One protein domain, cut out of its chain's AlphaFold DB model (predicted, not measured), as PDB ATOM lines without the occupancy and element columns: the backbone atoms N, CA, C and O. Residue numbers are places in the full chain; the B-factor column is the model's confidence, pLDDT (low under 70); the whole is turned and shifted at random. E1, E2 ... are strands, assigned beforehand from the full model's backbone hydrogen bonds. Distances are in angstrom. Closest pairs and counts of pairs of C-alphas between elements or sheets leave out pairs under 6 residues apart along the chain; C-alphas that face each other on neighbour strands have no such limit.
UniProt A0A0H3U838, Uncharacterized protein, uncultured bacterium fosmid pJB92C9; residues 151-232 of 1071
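This is residues 151 to 232 of the 1071 residues of an uncharacterized protein of uncultured bacterium fosmid pJB92C9 (UniProt A0A0H3U838). One antiparallel sheet of seven strands is curled like part of a barrel and folded into two leaves, E5 E4 E1 facing E3 E6 E7, with E2 as the hinge. The edge strands E5 and E7 come near each other at one place without pairing. The printed part has 82 residues, no named helix and strands E1 to E7 in chain order; the sheet's order is E5 E4 E1 E2 E3 E6 E7. The class is all strand, with 38 residues, under half, in named elements. It is compact, radius of gyration of the C-alphas 11.9 A, spanning 36 by 29 by 18 A.

E1, residues 151 to 155, begins at C-alpha 151 (12.114, 40.480, 90.560) and is 13.3 A long. E2 is residues 160 to 165, 16.5 A; E3 171 to 174, 10.8 A; E4 184 to 188, 13.3 A; E5 203 to 207, 13.7 A; E6 215 to 221, 17.2 A. E7, residues 226 to 231, 16.7 A, ends at C-alpha 231 (16.945, 21.992, 83.101).

E1 E2 E3 form a meander, each strand the antiparallel neighbour of the one before; with E4, antiparallel neighbour of E1, they make a Greek key. Within hydrogen-bond range are N 153 and O 161 of E1 and E2, 2.8 A; N 164 and O 173 of E2 and E3, 2.9 A; N 154 and O 186 of E1 and E4, 2.8 A; N 187 and O 204 of hairpin E4 and E5, 2.8 A; N 172 and O 220 of E3 and E6, 2.9 A; N 219 and O 228 of hairpin E6 and E7, 2.8 A. The closest C-alphas of E5 and E7, Phe 206 and Leu 227, are 7.7 A apart.

The farthest C-alphas, Ser 200 and Glu 212, are 36.3 A apart. The link E4 to E5 is long, 14 residues. The printed part has no cut, and no printed residue is under 70 in pLDDT.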
ATOM      1  N   TYR A 151      11.991  41.063  89.223       94.06
ATOM      2  CA  TYR A 151      12.114  40.480  90.560       94.06
ATOM      3  C   TYR A 151      13.575  40.102  90.805       94.06
ATOM      4  O   TYR A 151      14.330  39.912  89.857       94.06
ATOM      5  N   TYR A 152      13.980  39.964  92.061       93.94
ATOM      6  CA  TYR A 152      15.344  39.583  92.419       93.94
ATOM      7  C   TYR A 152      15.342  38.242  93.136       93.94
ATOM      8  O   TYR A 152      14.507  38.006  94.005       93.94
ATOM      9  N   MET A 153      16.296  37.385  92.799       94.44
ATOM     10  CA  MET A 153      16.582  36.135  93.489       94.44
ATOM     11  C   MET A 153      17.876  36.309  94.280       94.44
ATOM     12  O   MET A 153      18.928  36.537  93.692       94.44
ATOM     13  N   VAL A 154      17.804  36.211  95.605       93.75
ATOM     14  CA  VAL A 154      18.958  36.309  96.506       93.75
ATOM     15  C   VAL A 154      19.197  34.950  97.144       93.75
ATOM     16  O   VAL A 154      18.307  34.426  97.814       93.75
ATOM     17  N   ASP A 155      20.372  34.365  96.940       93.25
ATOM     18  CA  ASP A 155      20.715  33.073  97.528       93.25
ATOM     19  C   ASP A 155      21.290  33.210  98.950       93.25
ATOM     20  O   ASP A 155      21.642  34.295  99.426       93.25
ATOM     21  N   ASN A 156      21.403  32.087  99.658       91.12
ATOM     22  CA  ASN A 156      21.983  32.060 100.999       91.12
ATOM     23  C   ASN A 156      23.517  32.228 101.035       91.12
ATOM     24  O   ASN A 156      24.070  32.347 102.130       91.12
ATOM     25  N   ASN A 157      24.196  32.269  99.883       87.38
ATOM     26  CA  ASN A 157      25.607  32.654  99.764       87.38
ATOM     27  C   ASN A 157      25.776  34.184  99.636       87.38
ATOM     28  O   ASN A 157      26.894  34.691  99.749       87.38
ATOM     29  N   GLY A 158      24.677  34.923  99.452       83.44
ATOM     30  CA  GLY A 158      24.648  36.375  99.290       83.44
ATOM     31  C   GLY A 158      24.739  36.842  97.835       83.44
ATOM     32  O   GLY A 158      24.895  38.041  97.605       83.44
ATOM     33  N   ALA A 159      24.652  35.933  96.862       88.44
ATOM     34  CA  ALA A 159      24.550  36.283  95.454       88.44
ATOM     35  C   ALA A 159      23.133  36.778  95.135       88.44
ATOM     36  O   ALA A 159      22.144  36.244  95.634       88.44
ATOM     37  N   CYS A 160      23.045  37.813  94.302       90.38
ATOM     38  CA  CYS A 160      21.788  38.410  93.866       90.38
ATOM     39  C   CYS A 160      21.701  38.346  92.343       90.38
ATOM     40  O   CYS A 160      22.620  38.776  91.645       90.38
ATOM     41  N   TYR A 161      20.572  37.858  91.845       91.62
ATOM     42  CA  TYR A 161      20.294  37.664  90.431       91.62
ATOM     43  C   TYR A 161      19.007  38.394  90.054       91.62
ATOM     44  O   TYR A 161      18.005  38.306  90.763       91.62
ATOM     45  N   GLU A 162      19.013  39.100  88.928       92.75
ATOM     46  CA  GLU A 162      17.793  39.684  88.370       92.75
ATOM     47  C   GLU A 162      16.992  38.621  87.613       92.75
ATOM     48  O   GLU A 162      17.538  37.841  86.827       92.75
ATOM     49  N   LEU A 163      15.681  38.608  87.839       93.81
ATOM     50  CA  LEU A 163      14.719  37.811  87.097       93.81
ATOM     51  C   LEU A 163      13.968  38.728  86.133       93.81
ATOM     52  O   LEU A 163      13.184  39.586  86.551       93.81
ATOM     53  N   SER A 164      14.201  38.545  84.836       90.44
ATOM     54  CA  SER A 164      13.556  39.345  83.793       90.44
ATOM     55  C   SER A 164      12.277  38.674  83.298       90.44
ATOM     56  O   SER A 164      12.164  37.446  83.318       90.44
ATOM     57  N   LYS A 165      11.320  39.487  82.838       89.81
ATOM     58  CA  LYS A 165      10.027  39.034  82.303       89.81
ATOM     59  C   LYS A 165      10.186  37.999  81.183       89.81
ATOM     60  O   LYS A 165      11.093  38.089  80.352       89.81
ATOM     61  N   MET A 166       9.266  37.046  81.161       85.75
ATOM     62  CA  MET A 166       9.068  36.078  80.084       85.75
ATOM     63  C   MET A 166       7.855  36.464  79.225       85.75
ATOM     64  O   MET A 166       7.160  37.433  79.529       85.75
ATOM     65  N   ALA A 167       7.620  35.722  78.136       78.69
ATOM     66  CA  ALA A 167       6.444  35.910  77.284       78.69
ATOM     67  C   ALA A 167       5.137  35.604  78.034       78.69
ATOM     68  O   ALA A 167       4.164  36.348  77.909       78.69
ATOM     69  N   ASP A 168       5.143  34.557  78.862       79.00
ATOM     70  CA  ASP A 168       4.021  34.223  79.733       79.00
ATOM     71  C   ASP A 168       3.856  35.300  80.810       79.00
ATOM     72  O   ASP A 168       4.792  35.649  81.540       79.00
ATOM     73  N   LYS A 169       2.641  35.839  80.919       82.56
ATOM     74  CA  LYS A 169       2.338  36.927  81.846       82.56
ATOM     75  C   LYS A 169       2.656  36.516  83.288       82.56
ATOM     76  O   LYS A 169       2.345  35.427  83.751       82.56
ATOM     77  N   GLY A 170       3.321  37.411  84.014       85.94
ATOM     78  CA  GLY A 170       3.708  37.173  85.404       85.94
ATOM     79  C   GLY A 170       4.840  36.162  85.611       85.94
ATOM     80  O   GLY A 170       5.233  35.973  86.759       85.94
ATOM     81  N   CYS A 171       5.395  35.559  84.556       88.88
ATOM     82  CA  CYS A 171       6.568  34.693  84.641       88.88
ATOM     83  C   CYS A 171       7.863  35.494  84.450       88.88
ATOM     84  O   CYS A 171       7.966  36.359  83.578       88.88
ATOM     85  N   TYR A 172       8.871  35.179  85.258       92.56
ATOM     86  CA  TYR A 172      10.196  35.798  85.241       92.56
ATOM     87  C   TYR A 172      11.265  34.711  85.297       92.56
ATOM     88  O   TYR A 172      11.012  33.662  85.881       92.56
ATOM     89  N   ARG A 173      12.459  34.944  84.737       92.31
ATOM     90  CA  ARG A 173      13.585  33.995  84.811       92.31
ATOM     91  C   ARG A 173      14.949  34.659  84.921       92.31
ATOM     92  O   ARG A 173      15.128  35.797  84.491       92.31
ATOM     93  N   SER A 174      15.919  33.901  85.424       90.81
ATOM     94  CA  SER A 174      17.337  34.253  85.396       90.81
ATOM     95  C   SER A 174      17.936  34.085  83.988       90.81
ATOM     96  O   SER A 174      17.621  33.121  83.294       90.81
ATOM     97  N   TYR A 175      18.843  34.983  83.589       79.00
ATOM     98  CA  TYR A 175      19.601  34.925  82.318       79.00
ATOM     99  C   TYR A 175      21.111  34.718  82.527       79.00
ATOM    100  O   TYR A 175      21.932  35.071  81.684       79.00
ATOM    101  N   VAL A 176      21.480  34.189  83.685       75.75
ATOM    102  CA  VAL A 176      22.862  34.078  84.155       75.75
ATOM    103  C   VAL A 176      23.190  32.632  84.470       75.75
ATOM    104  O   VAL A 176      22.292  31.837  84.746       75.75
ATOM    105  N   ASP A 177      24.481  32.321  84.444       75.12
ATOM    106  CA  ASP A 177      24.984  31.046  84.932       75.12
ATOM    107  C   ASP A 177      24.644  30.886  86.424       75.12
ATOM    108  O   ASP A 177      24.842  31.806  87.225       75.12
ATOM    109  N   LEU A 178      24.081  29.729  86.769       81.38
ATOM    110  CA  LEU A 178      23.658  29.368  88.122       81.38
ATOM    111  C   LEU A 178      24.658  28.420  88.800       81.38
ATOM    112  O   LEU A 178      24.354  27.858  89.856       81.38
ATOM    113  N   GLU A 179      25.842  28.220  88.215       79.19
ATOM    114  CA  GLU A 179      26.912  27.452  88.841       79.19
ATOM    115  C   GLU A 179      27.249  28.018  90.235       79.19
ATOM    116  O   GLU A 179      27.539  29.202  90.414       79.19
ATOM    117  N   GLY A 180      27.183  27.158  91.256       78.06
ATOM    118  CA  GLY A 180      27.472  27.535  92.642       78.06
ATOM    119  C   GLY A 180      26.338  28.247  93.391       78.06
ATOM    120  O   GLY A 180      26.584  28.740  94.496       78.06
ATOM    121  N   ILE A 181      25.116  28.283  92.841       88.81
ATOM    122  CA  ILE A 181      23.948  28.821  93.548       88.81
ATOM    123  C   ILE A 181      23.749  28.132  94.907       88.81
ATOM    124  O   ILE A 181      23.895  26.914  95.055       88.81
ATOM    125  N   GLY A 182      23.431  28.931  95.921       87.00
ATOM    126  CA  GLY A 182      23.156  28.455  97.268       87.00
ATOM    127  C   GLY A 182      21.955  27.504  97.352       87.00
ATOM    128  O   GLY A 182      21.083  27.501  96.489       87.00
ATOM    129  N   ALA A 183      21.887  26.692  98.412       91.12
ATOM    130  CA  ALA A 183      20.824  25.695  98.616       91.12
ATOM    131  C   ALA A 183      19.440  26.299  98.925       91.12
ATOM    132  O   ALA A 183      18.432  25.600  98.842       91.12
ATOM    133  N   ASN A 184      19.391  27.575  99.313       94.19
ATOM    134  CA  ASN A 184      18.146  28.297  99.557       94.19
ATOM    135  C   ASN A 184      18.181  29.630  98.820       94.19
ATOM    136  O   ASN A 184      19.210  30.311  98.816       94.19
ATOM    137  N   ILE A 185      17.032  30.026  98.285       94.88
ATOM    138  CA  ILE A 185      16.847  31.287  97.574       94.88
ATOM    139  C   ILE A 185      15.656  32.053  98.137       94.88
ATOM    140  O   ILE A 185      14.667  31.490  98.604       94.88
ATOM    141  N   THR A 186      15.758  33.372  98.084       95.50
ATOM    142  CA  THR A 186      14.671  34.295  98.388       95.50
ATOM    143  C   THR A 186      14.358  35.107  97.144       95.50
ATOM    144  O   THR A 186      15.212  35.845  96.658       95.50
ATOM    145  N   ILE A 187      13.132  34.995  96.641       95.62
ATOM    146  CA  ILE A 187      12.612  35.913  95.632       95.62
ATOM    147  C   ILE A 187      12.107  37.167  96.342       95.62
ATOM    148  O   ILE A 187      11.451  37.073  97.378       95.62
ATOM    149  N   CYS A 188      12.402  38.348  95.814       94.00
ATOM    150  CA  CYS A 188      11.966  39.610  96.393       94.00
ATOM    151  C   CYS A 188      11.691  40.677  95.333       94.00
ATOM    152  O   CYS A 188      12.284  40.693  94.256       94.00
ATOM    153  N   GLU A 189      10.775  41.591  95.649       94.12
ATOM    154  CA  GLU A 189      10.464  42.748  94.794       94.12
ATOM    155  C   GLU A 189      11.575  43.804  94.810       94.12
ATOM    156  O   GLU A 189      11.687  44.617  93.893       94.12
ATOM    157  N   LYS A 190      12.364  43.842  95.890       92.25
ATOM    158  CA  LYS A 190      13.352  44.886  96.150       92.25
ATOM    159  C   LYS A 190      14.588  44.322  96.828       92.25
ATOM    160  O   LYS A 190      14.500  43.487  97.730       92.25
ATOM    161  N   VAL A 191      15.727  44.888  96.455       93.38
ATOM    162  CA  VAL A 191      17.012  44.684  97.116       93.38
ATOM    163  C   VAL A 191      17.587  46.020  97.567       93.38
ATOM    164  O   VAL A 191      17.340  47.075  96.981       93.38
ATOM    165  N   THR A 192      18.360  45.975  98.642       90.06
ATOM    166  CA  THR A 192      19.157  47.096  99.140       90.06
ATOM    167  C   THR A 192      20.275  47.446  98.154       90.06
ATOM    168  O   THR A 192      20.643  46.641  97.300       90.06
ATOM    169  N   GLY A 193      20.907  48.615  98.309       81.19
ATOM    170  CA  GLY A 193      22.049  49.016  97.468       81.19
ATOM    171  C   GLY A 193      23.275  48.089  97.543       81.19
ATOM    172  O   GLY A 193      24.210  48.261  96.769       81.19
ATOM    173  N   THR A 194      23.286  47.119  98.464       80.38
ATOM    174  CA  THR A 194      24.315  46.076  98.585       80.38
ATOM    175  C   THR A 194      23.879  44.723  98.005       80.38
ATOM    176  O   THR A 194      24.597  43.748  98.187       80.38
ATOM    177  N   GLY A 195      22.708  44.633  97.362       81.06
ATOM    178  CA  GLY A 195      22.180  43.394  96.772       81.06
ATOM    179  C   GLY A 195      21.512  42.431  97.763       81.06
ATOM    180  O   GLY A 195      21.109  41.343  97.375       81.06
ATOM    181  N   ALA A 196      21.368  42.809  99.038       89.38
ATOM    182  CA  ALA A 196      20.641  42.009 100.028       89.38
ATOM    183  C   ALA A 196      19.134  42.294  99.975       89.38
ATOM    184  O   ALA A 196      18.746  43.411  99.631       89.38
ATOM    185  N   VAL A 197      18.306  41.330 100.385       91.50
ATOM    186  CA  VAL A 197      16.837  41.450 100.447       91.50
ATOM    187  C   VAL A 197      16.410  42.723 101.190       91.50
ATOM    188  O   VAL A 197      16.836  42.957 102.324       91.50
ATOM    189  N   ASP A 198      15.560  43.543 100.564       89.94
ATOM    190  CA  ASP A 198      14.944  44.709 101.205       89.94
ATOM    191  C   ASP A 198      13.581  44.311 101.806       89.94
ATOM    192  O   ASP A 198      12.643  44.012 101.063       89.94
ATOM    193  N   PRO A 199      13.427  44.338 103.144       82.94
ATOM    194  CA  PRO A 199      12.205  43.895 103.817       82.94
ATOM    195  C   PRO A 199      10.993  44.814 103.585       82.94
ATOM    196  O   PRO A 199       9.900  44.508 104.058       82.94
ATOM    197  N   SER A 200      11.159  45.957 102.909       88.69
ATOM    198  CA  SER A 200      10.047  46.831 102.516       88.69
ATOM    199  C   SER A 200       9.295  46.356 101.264       88.69
ATOM    200  O   SER A 200       8.246  46.921 100.946       88.69
ATOM    201  N   GLY A 201       9.832  45.371 100.537       87.38
ATOM    202  CA  GLY A 201       9.157  44.675  99.438       87.38
ATOM    203  C   GLY A 201       8.619  43.309  99.868       87.38
ATOM    204  O   GLY A 201       9.010  42.776 100.909       87.38
ATOM    205  N   LYS A 202       7.727  42.723  99.065       91.19
ATOM    206  CA  LYS A 202       7.277  41.342  99.279       91.19
ATOM    207  C   LYS A 202       8.420  40.360  98.997       91.19
ATOM    208  O   LYS A 202       9.237  40.583  98.099       91.19
ATOM    209  N   THR A 203       8.475  39.284  99.782       93.44
ATOM    210  CA  THR A 203       9.522  38.256  99.712       93.44
ATOM    211  C   THR A 203       8.934  36.853  99.797       93.44
ATOM    212  O   THR A 203       8.006  36.628 100.577       93.44
ATOM    213  N   TRP A 204       9.540  35.906  99.090       94.50
ATOM    214  CA  TRP A 204       9.185  34.490  99.086       94.50
ATOM    215  C   TRP A 204      10.448  33.651  99.255       94.50
ATOM    216  O   TRP A 204      11.432  33.887  98.559       94.50
ATOM    217  N   ALA A 205      10.435  32.693 100.175       94.00
ATOM    218  CA  ALA A 205      11.582  31.832 100.448       94.00
ATOM    219  C   ALA A 205      11.339  30.430  99.883       94.00
ATOM    220  O   ALA A 205      10.269  29.861 100.103       94.00
ATOM    221  N   PHE A 206      12.342  29.877  99.202       95.81
ATOM    222  CA  PHE A 206      12.287  28.556  98.584       95.81
ATOM    223  C   PHE A 206      13.592  27.788  98.799       95.81
ATOM    224  O   PHE A 206      14.672  28.372  98.926       95.81
ATOM    225  N   GLU A 207      13.487  26.463  98.775       94.81
ATOM    226  CA  GLU A 207      14.644  25.611  98.514       94.81
ATOM    227  C   GLU A 207      15.036  25.741  97.039       94.81
ATOM    228  O   GLU A 207      14.177  25.837  96.156       94.81
ATOM    229  N   THR A 208      16.337  25.764  96.764       91.81
ATOM    230  CA  THR A 208      16.826  25.858  95.389       91.81
ATOM    231  C   THR A 208      16.543  24.549  94.655       91.81
ATOM    232  O   THR A 208      16.944  23.488  95.140       91.81
ATOM    233  N   PRO A 209      15.889  24.577  93.480       89.81
ATOM    234  CA  PRO A 209      15.604  23.357  92.743       89.81
ATOM    235  C   PRO A 209      16.879  22.668  92.275       89.81
ATOM    236  O   PRO A 209      17.823  23.318  91.844       89.81
ATOM    237  N   THR A 210      16.869  21.340  92.260       83.25
ATOM    238  CA  THR A 210      17.980  20.533  91.742       83.25
ATOM    239  C   THR A 210      17.557  19.733  90.513       83.25
ATOM    240  O   THR A 210      16.367  19.487  90.287       83.25
ATOM    241  N   SER A 211      18.528  19.331  89.697       83.62
ATOM    242  CA  SER A 211      18.338  18.435  88.553       83.62
ATOM    243  C   SER A 211      19.641  17.706  88.242       83.62
ATOM    244  O   SER A 211      20.712  18.296  88.369       83.62
ATOM    245  N   GLU A 212      19.551  16.453  87.801       82.62
ATOM    246  CA  GLU A 212      20.702  15.684  87.307       82.62
ATOM    247  C   GLU A 212      21.274  16.249  85.998       82.62
ATOM    248  O   GLU A 212      22.470  16.143  85.748       82.62
ATOM    249  N   PHE A 213      20.440  16.934  85.211       80.00
ATOM    250  CA  PHE A 213      20.841  17.613  83.977       80.00
ATOM    251  C   PHE A 213      21.433  19.006  84.230       80.00
ATOM    252  O   PHE A 213      21.769  19.710  83.288       80.00
ATOM    253  N   GLY A 214      21.523  19.453  85.486       86.12
ATOM    254  CA  GLY A 214      21.833  20.845  85.810       86.12
ATOM    255  C   GLY A 214      20.680  21.807  85.487       86.12
ATOM    256  O   GLY A 214      19.627  21.419  84.970       86.12
ATOM    257  N   LEU A 215      20.861  23.081  85.837       86.06
ATOM    258  CA  LEU A 215      19.861  24.133  85.645       86.06
ATOM    259  C   LEU A 215      20.284  25.058  84.507       86.06
ATOM    260  O   LEU A 215      21.389  25.590  84.521       86.06
ATOM    261  N   LYS A 216      19.376  25.294  83.560       87.00
ATOM    262  CA  LYS A 216      19.516  26.339  82.541       87.00
ATOM    263  C   LYS A 216      19.066  27.693  83.087       87.00
ATOM    264  O   LYS A 216      19.726  28.700  82.860       87.00
ATOM    265  N   TYR A 217      17.947  27.718  83.810       91.44
ATOM    266  CA  TYR A 217      17.503  28.884  84.573       91.44
ATOM    267  C   TYR A 217      16.553  28.487  85.709       91.44
ATOM    268  O   TYR A 217      15.933  27.419  85.684       91.44
ATOM    269  N   ILE A 218      16.379  29.401  86.664       93.25
ATOM    270  CA  ILE A 218      15.289  29.387  87.642       93.25
ATOM    271  C   ILE A 218      14.312  30.497  87.266       93.25
ATOM    272  O   ILE A 218      14.718  31.594  86.871       93.25
ATOM    273  N   GLY A 219      13.024  30.195  87.353       93.06
ATOM    274  CA  GLY A 219      11.952  31.136  87.101       93.06
ATOM    275  C   GLY A 219      10.976  31.257  88.258       93.06
ATOM    276  O   GLY A 219      10.927  30.425  89.158       93.06
ATOM    277  N   PHE A 220      10.205  32.335  88.241       94.12
ATOM    278  CA  PHE A 220       9.222  32.665  89.260       94.12
ATOM    279  C   PHE A 220       7.941  33.155  88.595       94.12
ATOM    280  O   PHE A 220       7.981  34.038  87.736       94.12
ATOM    281  N   ASN A 221       6.808  32.582  88.987       91.25
ATOM    282  CA  ASN A 221       5.494  33.040  88.576       91.25
ATOM    283  C   ASN A 221       4.928  33.938  89.678       91.25
ATOM    284  O   ASN A 221       4.460  33.460  90.701       91.25
ATOM    285  N   ALA A 222       4.939  35.252  89.466       89.25
ATOM    286  CA  ALA A 222       4.441  36.223  90.437       89.25
ATOM    287  C   ALA A 222       2.913  36.183  90.618       89.25
ATOM    288  O   ALA A 222       2.382  36.794  91.547       89.25
ATOM    289  N   ILE A 223       2.192  35.495  89.726       85.00
ATOM    290  CA  ILE A 223       0.744  35.327  89.824       85.00
ATOM    291  C   ILE A 223       0.419  34.142  90.734       85.00
ATOM    292  O   ILE A 223      -0.367  34.318  91.665       85.00
ATOM    293  N   THR A 224       1.010  32.970  90.500       82.31
ATOM    294  CA  THR A 224       0.799  31.798  91.373       82.31
ATOM    295  C   THR A 224       1.675  31.827  92.624       82.31
ATOM    296  O   THR A 224       1.384  31.138  93.589       82.31
ATOM    297  N   GLU A 225       2.687  32.698  92.641       89.44
ATOM    298  CA  GLU A 225       3.705  32.821  93.690       89.44
ATOM    299  C   GLU A 225       4.583  31.567  93.827       89.44
ATOM    300  O   GLU A 225       5.104  31.268  94.899       89.44
ATOM    301  N   GLU A 226       4.782  30.857  92.715       89.81
ATOM    302  CA  GLU A 226       5.512  29.592  92.660       89.81
ATOM    303  C   GLU A 226       6.818  29.710  91.882       89.81
ATOM    304  O   GLU A 226       6.956  30.474  90.919       89.81
ATOM    305  N   LEU A 227       7.786  28.902  92.304       92.56
ATOM    306  CA  LEU A 227       9.060  28.756  91.630       92.56
ATOM    307  C   LEU A 227       8.970  27.668  90.557       92.56
ATOM    308  O   LEU A 227       8.304  26.650  90.730       92.56
ATOM    309  N   PHE A 228       9.697  27.859  89.466       91.94
ATOM    310  CA  PHE A 228       9.849  26.863  88.422       91.94
ATOM    311  C   PHE A 228      11.285  26.856  87.897       91.94
ATOM    312  O   PHE A 228      12.086  27.729  88.228       91.94
ATOM    313  N   LYS A 229      11.651  25.861  87.092       92.12
ATOM    314  CA  LYS A 229      13.008  25.742  86.540       92.12
ATOM    315  C   LYS A 229      12.966  25.362  85.070       92.12
ATOM    316  O   LYS A 229      11.939  24.920  84.572       92.12
ATOM    317  N   MET A 230      14.090  25.526  84.390       90.56
ATOM    318  CA  MET A 230      14.380  24.806  83.156       90.56
ATOM    319  C   MET A 230      15.704  24.086  83.337       90.56
ATOM    320  O   MET A 230      16.674  24.679  83.818       90.56
ATOM    321  N   VAL A 231      15.736  22.807  82.990       88.88
ATOM    322  CA  VAL A 231      16.945  21.992  83.101       88.88
ATOM    323  C   VAL A 231      17.823  22.173  81.866       88.88
ATOM    324  O   VAL A 231      17.337  22.579  80.810       88.88
ATOM    325  N   ASN A 232      19.121  21.891  81.977       86.81
ATOM    326  CA  ASN A 232      20.038  21.974  80.835       86.81
ATOM    327  C   ASN A 232      19.956  20.705  79.963       86.81
ATOM    328  O   ASN A 232      20.922  19.967  79.798       86.81
TER     329      ASN A 232